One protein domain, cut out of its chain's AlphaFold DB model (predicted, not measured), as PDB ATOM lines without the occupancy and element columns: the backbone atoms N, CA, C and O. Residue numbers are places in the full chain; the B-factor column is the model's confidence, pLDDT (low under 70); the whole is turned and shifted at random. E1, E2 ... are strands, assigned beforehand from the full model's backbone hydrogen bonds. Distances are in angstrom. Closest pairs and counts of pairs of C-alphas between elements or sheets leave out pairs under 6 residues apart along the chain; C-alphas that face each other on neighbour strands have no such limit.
ATOM      1  N   ASP A 186      -8.920  33.237   7.916       85.38
ATOM      2  CA  ASP A 186      -9.965  32.201   7.964       85.38
ATOM      3  C   ASP A 186      -9.693  31.113   9.011       85.38
ATOM      4  O   ASP A 186     -10.619  30.483   9.532       85.38
ATOM      5  N   ARG A 187      -8.415  30.875   9.326       88.25
ATOM      6  CA  ARG A 187      -7.997  29.822  10.256       88.25
ATOM      7  C   ARG A 187      -8.071  30.333  11.687       88.25
ATOM      8  O   ARG A 187      -7.406  31.300  12.040       88.25
ATOM      9  N   GLU A 188      -8.838  29.635  12.516       89.69
ATOM     10  CA  GLU A 188      -8.919  29.907  13.949       89.69
ATOM     11  C   GLU A 188      -8.101  28.891  14.744       89.69
ATOM     12  O   GLU A 188      -8.188  27.681  14.530       89.69
ATOM     13  N   VAL A 189      -7.343  29.390  15.715       91.19
ATOM     14  CA  VAL A 189      -6.659  28.597  16.732       91.19
ATOM     15  C   VAL A 189      -7.338  28.858  18.067       91.19
ATOM     16  O   VAL A 189      -7.519  30.000  18.478       91.19
ATOM     17  N   THR A 190      -7.731  27.797  18.768       91.88
ATOM     18  CA  THR A 190      -8.327  27.941  20.102       91.88
ATOM     19  C   THR A 190      -7.231  28.132  21.142       91.88
ATOM     20  O   THR A 190      -6.366  27.271  21.301       91.88
ATOM     21  N   VAL A 191      -7.289  29.243  21.875       91.25
ATOM     22  CA  VAL A 191      -6.343  29.592  22.939       91.25
ATOM     23  C   VAL A 191      -7.050  29.568  24.295       91.25
ATOM     24  O   VAL A 191      -8.191  30.014  24.435       91.25
ATOM     25  N   SER A 192      -6.372  29.055  25.321       90.50
ATOM     26  CA  SER A 192      -6.855  29.102  26.704       90.50
ATOM     27  C   SER A 192      -6.722  30.512  27.278       90.50
ATOM     28  O   SER A 192      -5.670  31.141  27.177       90.50
ATOM     29  N   THR A 193      -7.774  31.006  27.922       91.44
ATOM     30  CA  THR A 193      -7.836  32.359  28.488       91.44
ATOM     31  C   THR A 193      -8.202  32.337  29.964       91.44
ATOM     32  O   THR A 193      -8.841  31.405  30.456       91.44
ATOM     33  N   LEU A 194      -7.800  33.390  30.675       91.81
ATOM     34  CA  LEU A 194      -8.126  33.613  32.080       91.81
ATOM     35  C   LEU A 194      -8.791  34.977  32.230       91.81
ATOM     36  O   LEU A 194      -8.171  36.013  31.996       91.81
ATOM     37  N   THR A 195     -10.057  34.977  32.640       91.12
ATOM     38  CA  THR A 195     -10.809  36.206  32.910       91.12
ATOM     39  C   THR A 195     -10.765  36.512  34.407       91.12
ATOM     40  O   THR A 195     -11.231  35.684  35.190       91.12
ATOM     41  N   PRO A 196     -10.235  37.667  34.847       91.06
ATOM     42  CA  PRO A 196     -10.209  38.026  36.261       91.06
ATOM     43  C   PRO A 196     -11.619  38.127  36.853       91.06
ATOM     44  O   PRO A 196     -12.503  38.762  36.277       91.06
ATOM     45  N   VAL A 197     -11.811  37.551  38.037       91.88
ATOM     46  CA  VAL A 197     -13.040  37.678  38.829       91.88
ATOM     47  C   VAL A 197     -12.782  38.677  39.952       91.88
ATOM     48  O   VAL A 197     -11.840  38.533  40.732       91.88
ATOM     49  N   PHE A 198     -13.606  39.721  40.028       86.25
ATOM     50  CA  PHE A 198     -13.395  40.797  40.990       86.25
ATOM     51  C   PHE A 198     -13.695  40.343  42.425       86.25
ATOM     52  O   PHE A 198     -14.843  40.058  42.774       86.25
ATOM     53  N   LEU A 199     -12.656  40.336  43.264       87.94
ATOM     54  CA  LEU A 199     -12.757  40.062  44.694       87.94
ATOM     55  C   LEU A 199     -12.393  41.300  45.525       87.94
ATOM     56  O   LEU A 199     -11.251  41.766  45.500       87.94
ATOM     57  N   ASP A 200     -13.345  41.782  46.316       83.19
ATOM     58  CA  ASP A 200     -13.166  42.828  47.317       83.19
ATOM     59  C   ASP A 200     -13.052  42.251  48.740       83.19
ATOM     60  O   ASP A 200     -13.075  41.041  48.963       83.19
ATOM     61  N   SER A 201     -12.896  43.120  49.739       80.12
ATOM     62  CA  SER A 201     -12.776  42.696  51.139       80.12
ATOM     63  C   SER A 201     -14.040  42.040  51.705       80.12
ATOM     64  O   SER A 201     -13.950  41.339  52.713       80.12
ATOM     65  N   LYS A 202     -15.208  42.256  51.086       83.38
ATOM     66  CA  LYS A 202     -16.498  41.739  51.552       83.38
ATOM     67  C   LYS A 202     -16.788  40.366  50.962       83.38
ATOM     68  O   LYS A 202     -17.226  39.480  51.689       83.38
ATOM     69  N   ASN A 203     -16.533  40.184  49.668       88.19
ATOM     70  CA  ASN A 203     -16.866  38.961  48.948       88.19
ATOM     71  C   ASN A 203     -15.757  37.896  49.033       88.19
ATOM     72  O   ASN A 203     -16.058  36.709  49.058       88.19
ATOM     73  N   ARG A 204     -14.491  38.280  49.236       91.00
ATOM     74  CA  ARG A 204     -13.360  37.338  49.335       91.00
ATOM     75  C   ARG A 204     -13.505  36.301  50.450       91.00
ATOM     76  O   ARG A 204     -12.954  35.213  50.365       91.00
ATOM     77  N   ARG A 205     -14.246  36.622  51.512       89.19
ATOM     78  CA  ARG A 205     -14.480  35.704  52.642       89.19
ATOM     79  C   ARG A 205     -15.787  34.908  52.523       89.19
ATOM     80  O   ARG A 205     -16.165  34.189  53.454       89.19
ATOM     81  N   LEU A 206     -16.491  35.041  51.400       90.44
ATOM     82  CA  LEU A 206     -17.712  34.305  51.100       90.44
ATOM     83  C   LEU A 206     -17.373  33.083  50.253       90.44
ATOM     84  O   LEU A 206     -16.695  33.182  49.238       90.44
ATOM     85  N   THR A 207     -17.888  31.924  50.651       90.12
ATOM     86  CA  THR A 207     -17.779  30.685  49.864       90.12
ATOM     87  C   THR A 207     -18.419  30.837  48.488       90.12
ATOM     88  O   THR A 207     -17.909  30.312  47.505       90.12
ATOM     89  N   ASP A 208     -19.486  31.630  48.403       91.19
ATOM     90  CA  ASP A 208     -20.288  31.808  47.193       91.19
ATOM     91  C   ASP A 208     -19.576  32.630  46.115       91.19
ATOM     92  O   ASP A 208     -20.055  32.694  44.983       91.19
ATOM     93  N   SER A 209     -18.438  33.247  46.436       92.38
ATOM     94  CA  SER A 209     -17.586  33.927  45.459       92.38
ATOM     95  C   SER A 209     -16.697  32.971  44.663       92.38
ATOM     96  O   SER A 209     -16.116  33.388  43.666       92.38
ATOM     97  N   TYR A 210     -16.630  31.700  45.066       94.12
ATOM     98  CA  TYR A 210     -15.792  30.678  44.449       94.12
ATOM     99  C   TYR A 210     -16.640  29.618  43.745       94.12
ATOM    100  O   TYR A 210     -17.760  29.299  44.161       94.12
ATOM    101  N   ARG A 211     -16.106  29.066  42.658       95.31
ATOM    102  CA  ARG A 211     -16.697  27.962  41.896       95.31
ATOM    103  C   ARG A 211     -15.632  26.923  41.577       95.31
ATOM    104  O   ARG A 211     -14.465  27.257  41.391       95.31
ATOM    105  N   GLU A 212     -16.059  25.671  41.502       94.94
ATOM    106  CA  GLU A 212     -15.215  24.562  41.057       94.94
ATOM    107  C   GLU A 212     -14.752  24.806  39.611       94.94
ATOM    108  O   GLU A 212     -15.479  25.380  38.795       94.94
ATOM    109  N   GLY A 213     -13.504  24.447  39.320       93.75
ATOM    110  CA  GLY A 213     -12.826  24.712  38.053       93.75
ATOM    111  C   GLY A 213     -12.229  26.115  37.911       93.75
ATOM    112  O   GLY A 213     -11.492  26.349  36.959       93.75
ATOM    113  N   GLN A 214     -12.493  27.060  38.821       95.94
ATOM    114  CA  GLN A 214     -11.819  28.364  38.787       95.94
ATOM    115  C   GLN A 214     -10.342  28.253  39.160       95.94
ATOM    116  O   GLN A 214      -9.925  27.337  39.868       95.94
ATOM    117  N   ILE A 215      -9.554  29.225  38.709       94.75
ATOM    118  CA  ILE A 215      -8.117  29.282  38.959       94.75
ATOM    119  C   ILE A 215      -7.819  30.356  39.999       94.75
ATOM    120  O   ILE A 215      -8.239  31.505  39.867       94.75
ATOM    121  N   LEU A 216      -7.059  29.985  41.021       93.62
ATOM    122  CA  LEU A 216      -6.486  30.885  42.007       93.62
ATOM    123  C   LEU A 216      -4.996  31.063  41.742       93.62
ATOM    124  O   LEU A 216      -4.267  30.095  41.550       93.62
ATOM    125  N   GLU A 217      -4.540  32.306  41.775       92.31
ATOM    126  CA  GLU A 217      -3.124  32.646  41.714       92.31
ATOM    127  C   GLU A 217      -2.733  33.363  43.003       92.31
ATOM    128  O   GLU A 217      -3.336  34.386  43.346       92.31
ATOM    129  N   ARG A 218      -1.745  32.827  43.723       90.44
ATOM    130  CA  ARG A 218      -1.159  33.473  44.900       90.44
ATOM    131  C   ARG A 218       0.151  34.130  44.509       90.44
ATOM    132  O   ARG A 218       1.064  33.449  44.051       90.44
ATOM    133  N   TYR A 219       0.253  35.432  44.742       87.75
ATOM    134  CA  TYR A 219       1.513  36.148  44.598       87.75
ATOM    135  C   TYR A 219       2.347  36.034  45.880       87.75
ATOM    136  O   TYR A 219       1.946  36.543  46.928       87.75
ATOM    137  N   ASP A 220       3.509  35.395  45.786       84.25
ATOM    138  CA  ASP A 220       4.515  35.340  46.845       84.25
ATOM    139  C   ASP A 220       5.452  36.553  46.719       84.25
ATOM    140  O   ASP A 220       6.199  36.693  45.743       84.25
ATOM    141  N   ALA A 221       5.402  37.452  47.705       79.56
ATOM    142  CA  ALA A 221       6.195  38.677  47.714       79.56
ATOM    143  C   ALA A 221       7.692  38.434  47.970       79.56
ATOM    144  O   ALA A 221       8.515  39.193  47.454       79.56
ATOM    145  N   GLU A 222       8.044  37.390  48.728       80.69
ATOM    146  CA  GLU A 222       9.433  37.059  49.065       80.69
ATOM    147  C   GLU A 222      10.146  36.471  47.851       80.69
ATOM    148  O   GLU A 222      11.254  36.881  47.501       80.69
ATOM    149  N   ARG A 223       9.477  35.547  47.155       79.69
ATOM    150  CA  ARG A 223      10.029  34.888  45.966       79.69
ATOM    151  C   ARG A 223       9.762  35.650  44.674       79.69
ATOM    152  O   ARG A 223      10.335  35.299  43.648       79.69
ATOM    153  N   ARG A 224       8.896  36.671  44.707       80.12
ATOM    154  CA  ARG A 224       8.391  37.401  43.526       80.12
ATOM    155  C   ARG A 224       7.858  36.457  42.446       80.12
ATOM    156  O   ARG A 224       8.061  36.680  41.254       80.12
ATOM    157  N   THR A 225       7.192  35.390  42.875       82.06
ATOM    158  CA  THR A 225       6.626  34.368  41.987       82.06
ATOM    159  C   THR A 225       5.140  34.211  42.251       82.06
ATOM    160  O   THR A 225       4.655  34.470  43.351       82.06
ATOM    161  N   SER A 226       4.412  33.816  41.213       85.44
ATOM    162  CA  SER A 226       2.997  33.489  41.307       85.44
ATOM    163  C   SER A 226       2.830  31.977  41.273       85.44
ATOM    164  O   SER A 226       3.300  31.328  40.339       85.44
ATOM    165  N   GLU A 227       2.133  31.424  42.259       88.62
ATOM    166  CA  GLU A 227       1.750  30.013  42.285       88.62
ATOM    167  C   GLU A 227       0.289  29.876  41.860       88.62
ATOM    168  O   GLU A 227      -0.586  30.583  42.370       88.62
ATOM    169  N   ARG A 228       0.026  28.977  40.909       92.19
ATOM    170  CA  ARG A 228      -1.301  28.761  40.336       92.19
ATOM    171  C   ARG A 228      -1.920  27.466  40.844       92.19
ATOM    172  O   ARG A 228      -1.262  26.430  40.907       92.19
ATOM    173  N   TYR A 229      -3.210  27.539  41.146       94.62
ATOM    174  CA  TYR A 229      -4.005  26.428  41.636       94.62
ATOM    175  C   TYR A 229      -5.378  26.395  40.977       94.62
ATOM    176  O   TYR A 229      -5.985  27.439  40.747       94.62
ATOM    177  N   THR A 230      -5.908  25.201  40.755       96.12
ATOM    178  CA  THR A 230      -7.295  24.990  40.328       96.12
ATOM    179  C   THR A 230      -8.150  24.647  41.541       96.12
ATOM    180  O   THR A 230      -7.745  23.841  42.377       96.12
ATOM    181  N   ILE A 231      -9.332  25.249  41.658       96.06
ATOM    182  CA  ILE A 231     -10.316  24.892  42.682       96.06
ATOM    183  C   ILE A 231     -10.982  23.584  42.257       96.06
ATOM    184  O   ILE A 231     -11.836  23.585  41.376       96.06
ATOM    185  N   ASP A 232     -10.608  22.480  42.892       94.88
ATOM    186  CA  ASP A 232     -11.214  21.170  42.648       94.88
ATOM    187  C   ASP A 232     -12.591  21.066  43.317       94.88
ATOM    188  O   ASP A 232     -13.563  20.625  42.711       94.88
ATOM    189  N   ARG A 233     -12.700  21.547  44.563       94.56
ATOM    190  CA  ARG A 233     -13.947  21.475  45.337       94.56
ATOM    191  C   ARG A 233     -14.151  22.673  46.258       94.56
ATOM    192  O   ARG A 233     -13.210  23.150  46.897       94.56
ATOM    193  N   VAL A 234     -15.407  23.108  46.387       94.81
ATOM    194  CA  VAL A 234     -15.831  24.144  47.345       94.81
ATOM    195  C   VAL A 234     -16.698  23.521  48.441       94.81
ATOM    196  O   VAL A 234     -17.871  23.215  48.233       94.81
ATOM    197  N   THR A 235     -16.156  23.371  49.650       93.19
ATOM    198  CA  THR A 235     -16.900  22.782  50.774       93.19
ATOM    199  C   THR A 235     -17.534  23.875  51.629       93.19
ATOM    200  O   THR A 235     -16.907  24.428  52.537       93.19
ATOM    201  N   ALA A 236     -18.812  24.172  51.373       90.31
ATOM    202  CA  ALA A 236     -19.544  25.241  52.060       90.31
ATOM    203  C   ALA A 236     -19.625  25.047  53.588       90.31
ATOM    204  O   ALA A 236     -19.424  25.999  54.340       90.31
ATOM    205  N   ARG A 237     -19.852  23.808  54.058       91.62
ATOM    206  CA  ARG A 237     -20.005  23.487  55.493       91.62
ATOM    207  C   ARG A 237     -18.763  23.854  56.313       91.62
ATOM    208  O   ARG A 237     -18.893  24.457  57.372       91.62
ATOM    209  N   SER A 238     -17.573  23.498  55.833       90.69
ATOM    210  CA  SER A 238     -16.291  23.801  56.489       90.69
ATOM    211  C   SER A 238     -15.681  25.131  56.039       90.69
ATOM    212  O   SER A 238     -14.671  25.552  56.601       90.69
ATOM    213  N   ARG A 239     -16.280  25.799  55.041       93.75
ATOM    214  CA  ARG A 239     -15.762  27.015  54.387       93.75
ATOM    215  C   ARG A 239     -14.318  26.834  53.906       93.75
ATOM    216  O   ARG A 239     -13.464  27.694  54.132       93.75
ATOM    217  N   THR A 240     -14.050  25.701  53.261       94.75
ATOM    218  CA  THR A 240     -12.730  25.338  52.725       94.75
ATOM    219  C   THR A 240     -12.773  25.164  51.214       94.75
ATOM    220  O   THR A 240     -13.763  24.666  50.678       94.75
ATOM    221  N   LEU A 241     -11.681  25.531  50.548       95.25
ATOM    222  CA  LEU A 241     -11.431  25.240  49.141       95.25
ATOM    223  C   LEU A 241     -10.373  24.140  49.057       95.25
ATOM    224  O   LEU A 241      -9.330  24.237  49.710       95.25
ATOM    225  N   THR A 242     -10.645  23.113  48.259       95.44
ATOM    226  CA  THR A 242      -9.633  22.140  47.842       95.44
ATOM    227  C   THR A 242      -8.974  22.676  46.584       95.44
ATOM    228  O   THR A 242      -9.644  22.895  45.575       95.44
ATOM    229  N   LEU A 243      -7.674  22.929  46.669       95.50
ATOM    230  CA  LEU A 243      -6.863  23.476  45.595       95.50
ATOM    231  C   LEU A 243      -5.914  22.409  45.071       95.50
ATOM    232  O   LEU A 243      -5.250  21.752  45.868       95.50
ATOM    233  N   THR A 244      -5.791  22.302  43.756       95.69
ATOM    234  CA  THR A 244      -4.847  21.401  43.091       95.69
ATOM    235  C   THR A 244      -3.799  22.226  42.360       95.69
ATOM    236  O   THR A 244      -4.148  23.124  41.593       95.69
ATOM    237  N   ASP A 245      -2.520  21.968  42.627       92.12
ATOM    238  CA  ASP A 245      -1.409  22.618  41.922       92.12
ATOM    239  C   ASP A 245      -1.172  22.006  40.526       92.12
ATOM    240  O   ASP A 245      -1.761  20.991  40.153       92.12
ATOM    241  N   GLU A 246      -0.266  22.602  39.748       86.25
ATOM    242  CA  GLU A 246       0.115  22.095  38.418       86.25
ATOM    243  C   GLU A 246       0.750  20.689  38.452       86.25
ATOM    244  O   GLU A 246       0.806  20.006  37.434       86.25
ATOM    245  N   LYS A 247       1.216  20.236  39.623       88.44
ATOM    246  CA  LYS A 247       1.816  18.911  39.850       88.44
ATOM    247  C   LYS A 247       0.793  17.889  40.363       88.44
ATOM    248  O   LYS A 247       1.181  16.774  40.709       88.44
ATOM    249  N   GLY A 248      -0.490  18.252  40.440       87.38
ATOM    250  CA  GLY A 248      -1.574  17.396  40.926       87.38
ATOM    251  C   GLY A 248      -1.649  17.257  42.451       87.38
ATOM    252  O   GLY A 248      -2.426  16.446  42.956       87.38
ATOM    253  N   ARG A 249      -0.867  18.022  43.218       91.94
ATOM    254  CA  ARG A 249      -0.922  17.999  44.684       91.94
ATOM    255  C   ARG A 249      -2.118  18.798  45.157       91.94
ATOM    256  O   ARG A 249      -2.304  19.953  44.777       91.94
ATOM    257  N   SER A 250      -2.900  18.176  46.028       92.81
ATOM    258  CA  SER A 250      -4.063  18.806  46.638       92.81
ATOM    259  C   SER A 250      -3.698  19.439  47.977       92.81
ATOM    260  O   SER A 250      -3.017  18.825  48.797       92.81
ATOM    261  N   GLN A 251      -4.188  20.649  48.218       93.25
ATOM    262  CA  GLN A 251      -4.101  21.340  49.499       93.25
ATOM    263  C   GLN A 251      -5.457  21.932  49.880       93.25
ATOM    264  O   GLN A 251      -6.273  22.272  49.026       93.25
ATOM    265  N   LEU A 252      -5.694  22.070  51.180       94.12
ATOM    266  CA  LEU A 252      -6.903  22.682  51.715       94.12
ATOM    267  C   LEU A 252      -6.582  24.082  52.224       94.12
ATOM    268  O   LEU A 252      -5.680  24.252  53.042       94.12
ATOM    269  N   ILE A 253      -7.367  25.066  51.797       93.62
ATOM    270  CA  ILE A 253      -7.311  26.428  52.331       93.62
ATOM    271  C   ILE A 253      -8.666  26.813  52.916       93.62
ATOM    272  O   ILE A 253      -9.719  26.525  52.342       93.62
ATOM    273  N   LYS A 254      -8.667  27.473  54.075       93.31
ATOM    274  CA  LYS A 254      -9.893  28.061  54.620       93.31
ATOM    275  C   LYS A 254     -10.154  29.383  53.915       93.31
ATOM    276  O   LYS A 254      -9.269  30.224  53.817       93.31
ATOM    277  N   VAL A 255     -11.400  29.623  53.520       91.62
ATOM    278  CA  VAL A 255     -11.813  30.884  52.877       91.62
ATOM    279  C   VAL A 255     -11.539  32.102  53.779       91.62
ATOM    280  O   VAL A 255     -11.308  33.204  53.293       91.62
ATOM    281  N   ARG A 256     -11.509  31.915  55.108       90.19
ATOM    282  CA  ARG A 256     -11.141  32.967  56.073       90.19
ATOM    283  C   ARG A 256      -9.687  33.439  55.932       90.19
ATOM    284  O   ARG A 256      -9.432  34.611  56.202       90.19
ATOM    285  N   ASP A 257      -8.789  32.555  55.508       89.69
ATOM    286  CA  ASP A 257      -7.352  32.822  55.382       89.69
ATOM    287  C   ASP A 257      -7.016  33.466  54.023       89.69
ATOM    288  O   ASP A 257      -5.863  33.763  53.726       89.69
ATOM    289  N   MET A 258      -8.034  33.717  53.193       89.81
ATOM    290  CA  MET A 258      -7.889  34.398  51.918       89.81
ATOM    291  C   MET A 258      -7.648  35.901  52.122       89.81
ATOM    292  O   MET A 258      -8.492  36.629  52.661       89.81
ATOM    293  N   ASP A 259      -6.512  36.385  51.630       88.38
ATOM    294  CA  ASP A 259      -6.079  37.779  51.728       88.38
ATOM    295  C   ASP A 259      -5.907  38.438  50.343       88.38
ATOM    296  O   ASP A 259      -6.411  37.957  49.330       88.38
ATOM    297  N   SER A 260      -5.271  39.609  50.287       85.94
ATOM    298  CA  SER A 260      -5.055  40.356  49.039       85.94
ATOM    299  C   SER A 260      -3.969  39.793  48.123       85.94
ATOM    300  O   SER A 260      -3.840  40.289  47.004       85.94
ATOM    301  N   SER A 261      -3.192  38.799  48.563       87.56
ATOM    302  CA  SER A 261      -2.187  38.135  47.719       87.56
ATOM    303  C   SER A 261      -2.820  37.197  46.686       87.56
ATOM    304  O   SER A 261      -2.186  36.863  45.684       87.56
ATOM    305  N   TRP A 262      -4.083  36.820  46.897       90.06
ATOM    306  CA  TRP A 262      -4.823  35.906  46.042       90.06
ATOM    307  C   TRP A 262      -5.637  36.625  44.971       90.06
ATOM    308  O   TRP A 262      -6.361  37.591  45.232       90.06
ATOM    309  N   ARG A 263      -5.568  36.092  43.753       91.38
ATOM    310  CA  ARG A 263      -6.346  36.530  42.593       91.38
ATOM    311  C   ARG A 263      -7.146  35.360  42.049       91.38
ATOM    312  O   ARG A 263      -6.622  34.258  41.941       91.38
ATOM    313  N   LEU A 264      -8.404  35.611  41.706       94.06
ATOM    314  CA  LEU A 264      -9.321  34.609  41.177       94.06
ATOM    315  C   LEU A 264      -9.548  34.846  39.687       94.06
ATOM    316  O   LEU A 264      -9.773  35.978  39.255       94.06
ATOM    317  N   PHE A 265      -9.529  33.765  38.919       94.19
ATOM    318  CA  PHE A 265      -9.723  33.770  37.482       94.19
ATOM    319  C   PHE A 265     -10.738  32.709  37.071       94.19
ATOM    320  O   PHE A 265     -10.754  31.589  37.580       94.19
ATOM    321  N   GLN A 266     -11.561  33.068  36.097       94.44
ATOM    322  CA  GLN A 266     -12.422  32.152  35.377       94.44
ATOM    323  C   GLN A 266     -11.668  31.664  34.134       94.44
ATOM    324  O   GLN A 266     -11.385  32.488  33.255       94.44
ATOM    325  N   PRO A 267     -11.334  30.366  34.033       93.88
ATOM    326  CA  PRO A 267     -10.793  29.825  32.800       93.88
ATOM    327  C   PRO A 267     -11.863  29.788  31.714       93.88
ATOM    328  O   PRO A 267     -13.053  29.589  31.983       93.88
ATOM    329  N   GLY A 268     -11.418  29.986  30.482       91.88
ATOM    330  CA  GLY A 268     -12.231  29.888  29.283       91.88
ATOM    331  C   GLY A 268     -11.362  29.624  28.065       91.88
ATOM    332  O   GLY A 268     -10.139  29.524  28.155       91.88
ATOM    333  N   THR A 269     -11.995  29.536  26.907       91.62
ATOM    334  CA  THR A 269     -11.321  29.404  25.619       91.62
ATOM    335  C   THR A 269     -11.742  30.549  24.714       91.62
ATOM    336  O   THR A 269     -12.857  31.065  24.818       91.62
ATOM    337  N   LEU A 270     -10.823  30.974  23.855       90.06
ATOM    338  CA  LEU A 270     -11.051  32.020  22.872       90.06
ATOM    339  C   LEU A 270     -10.507  31.538  21.522       90.06
ATOM    340  O   LEU A 270      -9.318  31.221  21.448       90.06
ATOM    341  N   PRO A 271     -11.338  31.441  20.473       89.88
ATOM    342  CA  PRO A 271     -10.836  31.269  19.119       89.88
ATOM    343  C   PRO A 271     -10.130  32.553  18.679       89.88
ATOM    344  O   PRO A 271     -10.674  33.642  18.844       89.88
ATOM    345  N   VAL A 272      -8.926  32.413  18.132       91.00
ATOM    346  CA  VAL A 272      -8.075  33.516  17.680       91.00
ATOM    347  C   VAL A 272      -7.669  33.270  16.233       91.00
ATOM    348  O   VAL A 272      -7.205  32.178  15.905       91.00
ATOM    349  N   ALA A 273      -7.848  34.267  15.378       91.12
ATOM    350  CA  ALA A 273      -7.394  34.261  13.992       91.12
ATOM    351  C   ALA A 273      -6.221  35.235  13.776       91.12
ATOM    352  O   ALA A 273      -5.942  36.096  14.610       91.12
ATOM    353  N   GLU A 274      -5.525  35.087  12.651       89.31
ATOM    354  CA  GLU A 274      -4.495  36.036  12.208       89.31
ATOM    355  C   GLU A 274      -5.114  37.420  11.968       89.31
ATOM    356  O   GLU A 274      -6.198  37.509  11.386       89.31
ATOM    357  N   GLY A 275      -4.459  38.482  12.445       84.69
ATOM    358  CA  GLY A 275      -4.978  39.853  12.422       84.69
ATOM    359  C   GLY A 275      -5.874  40.207  13.615       84.69
ATOM    360  O   GLY A 275      -6.335  41.345  13.731       84.69
ATOM    361  N   GLU A 276      -6.132  39.273  14.539       87.94
ATOM    362  CA  GLU A 276      -7.040  39.523  15.659       87.94
ATOM    363  C   GLU A 276      -6.408  40.436  16.715       87.94
ATOM    364  O   GLU A 276      -5.298  40.208  17.200       87.94
ATOM    365  N   LYS A 277      -7.154  41.469  17.124       87.25
ATOM    366  CA  LYS A 277      -6.743  42.386  18.189       87.25
ATOM    367  C   LYS A 277      -7.220  41.882  19.546       87.25
ATOM    368  O   LYS A 277      -8.402  41.951  19.880       87.25
ATOM    369  N   LEU A 278      -6.280  41.436  20.365       88.62
ATOM    370  CA  LEU A 278      -6.514  40.932  21.711       88.62
ATOM    371  C   LEU A 278      -6.182  41.998  22.753       88.62
ATOM    372  O   LEU A 278      -5.194  42.717  22.633       88.62
ATOM    373  N   MET A 279      -6.992  42.082  23.808       87.56
ATOM    374  CA  MET A 279      -6.709  42.925  24.971       87.56
ATOM    375  C   MET A 279      -6.284  42.059  26.150       87.56
ATOM    376  O   MET A 279      -6.980  41.112  26.523       87.56
ATOM    377  N   LEU A 280      -5.168  42.412  26.781       86.50
ATOM    378  CA  LEU A 280      -4.707  41.720  27.971       86.50
ATOM    379  C   LEU A 280      -5.550  42.113  29.187       86.50
ATOM    380  O   LEU A 280      -5.706  43.290  29.506       86.50
ATOM    381  N   LEU A 281      -6.052  41.116  29.915       84.62
ATOM    382  CA  LEU A 281      -6.808  41.322  31.159       84.62
ATOM    383  C   LEU A 281      -5.920  41.298  32.415       84.62
ATOM    384  O   LEU A 281      -6.361  41.673  33.500       84.62
ATOM    385  N   GLY A 282      -4.667  40.874  32.268       80.62
ATOM    386  CA  GLY A 282      -3.669  40.768  33.327       80.62
ATOM    387  C   GLY A 282      -2.279  41.120  32.805       80.62
ATOM    388  O   GLY A 282      -2.084  41.301  31.607       80.62
ATOM    389  N   SER A 283      -1.306  41.236  33.706       75.44
ATOM    390  CA  SER A 283       0.097  41.380  33.312       75.44
ATOM    391  C   SER A 283       0.644  40.051  32.800       75.44
ATOM    392  O   SER A 283       0.510  39.039  33.488       75.44
ATOM    393  N   HIS A 284       1.300  40.063  31.644       74.06
ATOM    394  CA  HIS A 284       1.977  38.899  31.085       74.06
ATOM    395  C   HIS A 284       3.315  39.319  30.465       74.06
ATOM    396  O   HIS A 284       3.365  40.049  29.473       74.06
ATOM    397  N   GLY A 285       4.424  38.880  31.069       76.31
ATOM    398  CA  GLY A 285       5.763  39.320  30.675       76.31
ATOM    399  C   GLY A 285       5.924  40.840  30.807       76.31
ATOM    400  O   GLY A 285       5.731  41.397  31.886       76.31
ATOM    401  N   LYS A 286       6.275  41.514  29.704       77.12
ATOM    402  CA  LYS A 286       6.393  42.985  29.650       77.12
ATOM    403  C   LYS A 286       5.051  43.699  29.439       77.12
ATOM    404  O   LYS A 286       4.982  44.904  29.667       77.12
ATOM    405  N   LEU A 287       4.017  42.972  29.016       80.38
ATOM    406  CA  LEU A 287       2.699  43.523  28.710       80.38
ATOM    407  C   LEU A 287       1.847  43.615  29.974       80.38
ATOM    408  O   LEU A 287       1.916  42.770  30.873       80.38
ATOM    409  N   ARG A 288       1.033  44.662  30.046       79.88
ATOM    410  CA  ARG A 288       0.202  45.001  31.199       79.88
ATOM    411  C   ARG A 288      -1.277  44.828  30.872       79.88
ATOM    412  O   ARG A 288      -1.697  44.761  29.721       79.88
ATOM    413  N   ALA A 289      -2.087  44.776  31.926       80.44
ATOM    414  CA  ALA A 289      -3.533  44.756  31.778       80.44
ATOM    415  C   ALA A 289      -4.015  46.040  31.082       80.44
ATOM    416  O   ALA A 289      -3.721  47.148  31.534       80.44
ATOM    417  N   GLY A 290      -4.801  45.875  30.022       80.12
ATOM    418  CA  GLY A 290      -5.305  46.948  29.173       80.12
ATOM    419  C   GLY A 290      -4.487  47.190  27.906       80.12
ATOM    420  O   GLY A 290      -4.984  47.915  27.045       80.12
ATOM    421  N   ASP A 291      -3.308  46.578  27.772       82.50
ATOM    422  CA  ASP A 291      -2.528  46.627  26.537       82.50
ATOM    423  C   ASP A 291      -3.221  45.787  25.457       82.50
ATOM    424  O   ASP A 291      -3.856  44.767  25.754       82.50
ATOM    425  N   SER A 292      -3.109  46.220  24.200       84.31
ATOM    426  CA  SER A 292      -3.618  45.479  23.046       84.31
ATOM    427  C   SER A 292      -2.483  44.893  22.219       84.31
ATOM    428  O   SER A 292      -1.489  45.577  21.986       84.31
ATOM    429  N   VAL A 293      -2.668  43.672  21.732       85.75
ATOM    430  CA  VAL A 293      -1.748  42.969  20.832       85.75
ATOM    431  C   VAL A 293      -2.524  42.521  19.603       85.75
ATOM    432  O   VAL A 293      -3.665  42.087  19.736       85.75
ATOM    433  N   THR A 294      -1.908  42.629  18.433       86.75
ATOM    434  CA  THR A 294      -2.422  42.040  17.192       86.75
ATOM    435  C   THR A 294      -1.638  40.765  16.909       86.75
ATOM    436  O   THR A 294      -0.414  40.772  17.072       86.75
ATOM    437  N   VAL A 295      -2.349  39.687  16.576       86.06
ATOM    438  CA  VAL A 295      -1.777  38.364  16.263       86.06
ATOM    439  C   VAL A 295      -1.321  38.290  14.819       86.06
ATOM    440  O   VAL A 295      -2.102  38.731  13.949       86.06
TER     441      VAL A 295
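Overview. This is residues 186 to 295 of the 295 residues of the protein "Conjugative transfer relaxase/helicase TraI" of Escherichia sp. 14.0985 (UniProt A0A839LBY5). A long two-stranded ribbon, E1 beside E6, runs out from a twisted head made by the meander E2 to E5, and near the ribbon's far end the small hairpin E7 and E8 folds back. Ribbon and head are one strongly twisted antiparallel sheet, in the order E1, E6, E2, E3, E4, E5. The printed part has 110 residues with eight named strands, E1 to E8 along the chain, and no named helix; the class is all strand. It is only just compact, close to loose, with a radius of gyration of the C-alphas of 15.8 A, and elongated, spanning 49 by 29 by 28 A.

Arrangement. In the large sheet, E6, residues 262 to 273, is antiparallel to the edge strand E1, residues 188 to 197, at 158 degrees between directions. The C-alphas of Thr 190 and Pro 271 face each other at 4.3 A, and N 191 and O 270 are 2.9 A apart, within hydrogen-bond range. E6 bends by 57 degrees at residue 268. Its residues 262 to 265 face E2, residues 215 to 220, with the C-alphas of Trp 262 and Arg 218 4.5 A apart and N 263 and O 217 at 2.8 A. E2 forms a hairpin with E3, residues 225 to 235; the C-alphas of Glu 217 and Arg 228 face each other at 4.5 A, and N 216 and O 229 are 2.8 A apart. E3 bends by 69 degrees at residue 232. It forms a hairpin with E4, residues 240 to 245, where the C-alphas of Tyr 229 and Asp 245 face each other at 4.6 A and N 230 and O 244 are 2.8 A apart. E4 forms a hairpin with the other edge strand, E5, residues 250 to 254; N 241 and O 253 are 2.8 A apart. The hairpin of E7, residues 277 to 279, and E8, residues 292 to 294, has N 278 and O 293 at 2.8 A. E7 is apart from both E1 and E6.

Along the chain. E6 is 32.2 A long from C-alpha 262 at (-4.823, 35.906, 46.042) to C-alpha 273 at (-7.394, 34.261, 13.992). E3 measures 27.7 A and E1 26.4 A, with C-alpha 188 at (-8.919, 29.907, 13.949). E8 ends at C-alpha 294, (-2.422, 42.040, 17.192).

Size, cuts and confidence. The two C-alphas farthest apart, those of Asp 186 and Ser 238, are 49.7 A apart. The printed part has no cut. The links E1 to E2 and E7 to E8 are long, with 17 and 12 residues. Mean pLDDT of the printed part is 89.1, and no printed residue is under 70.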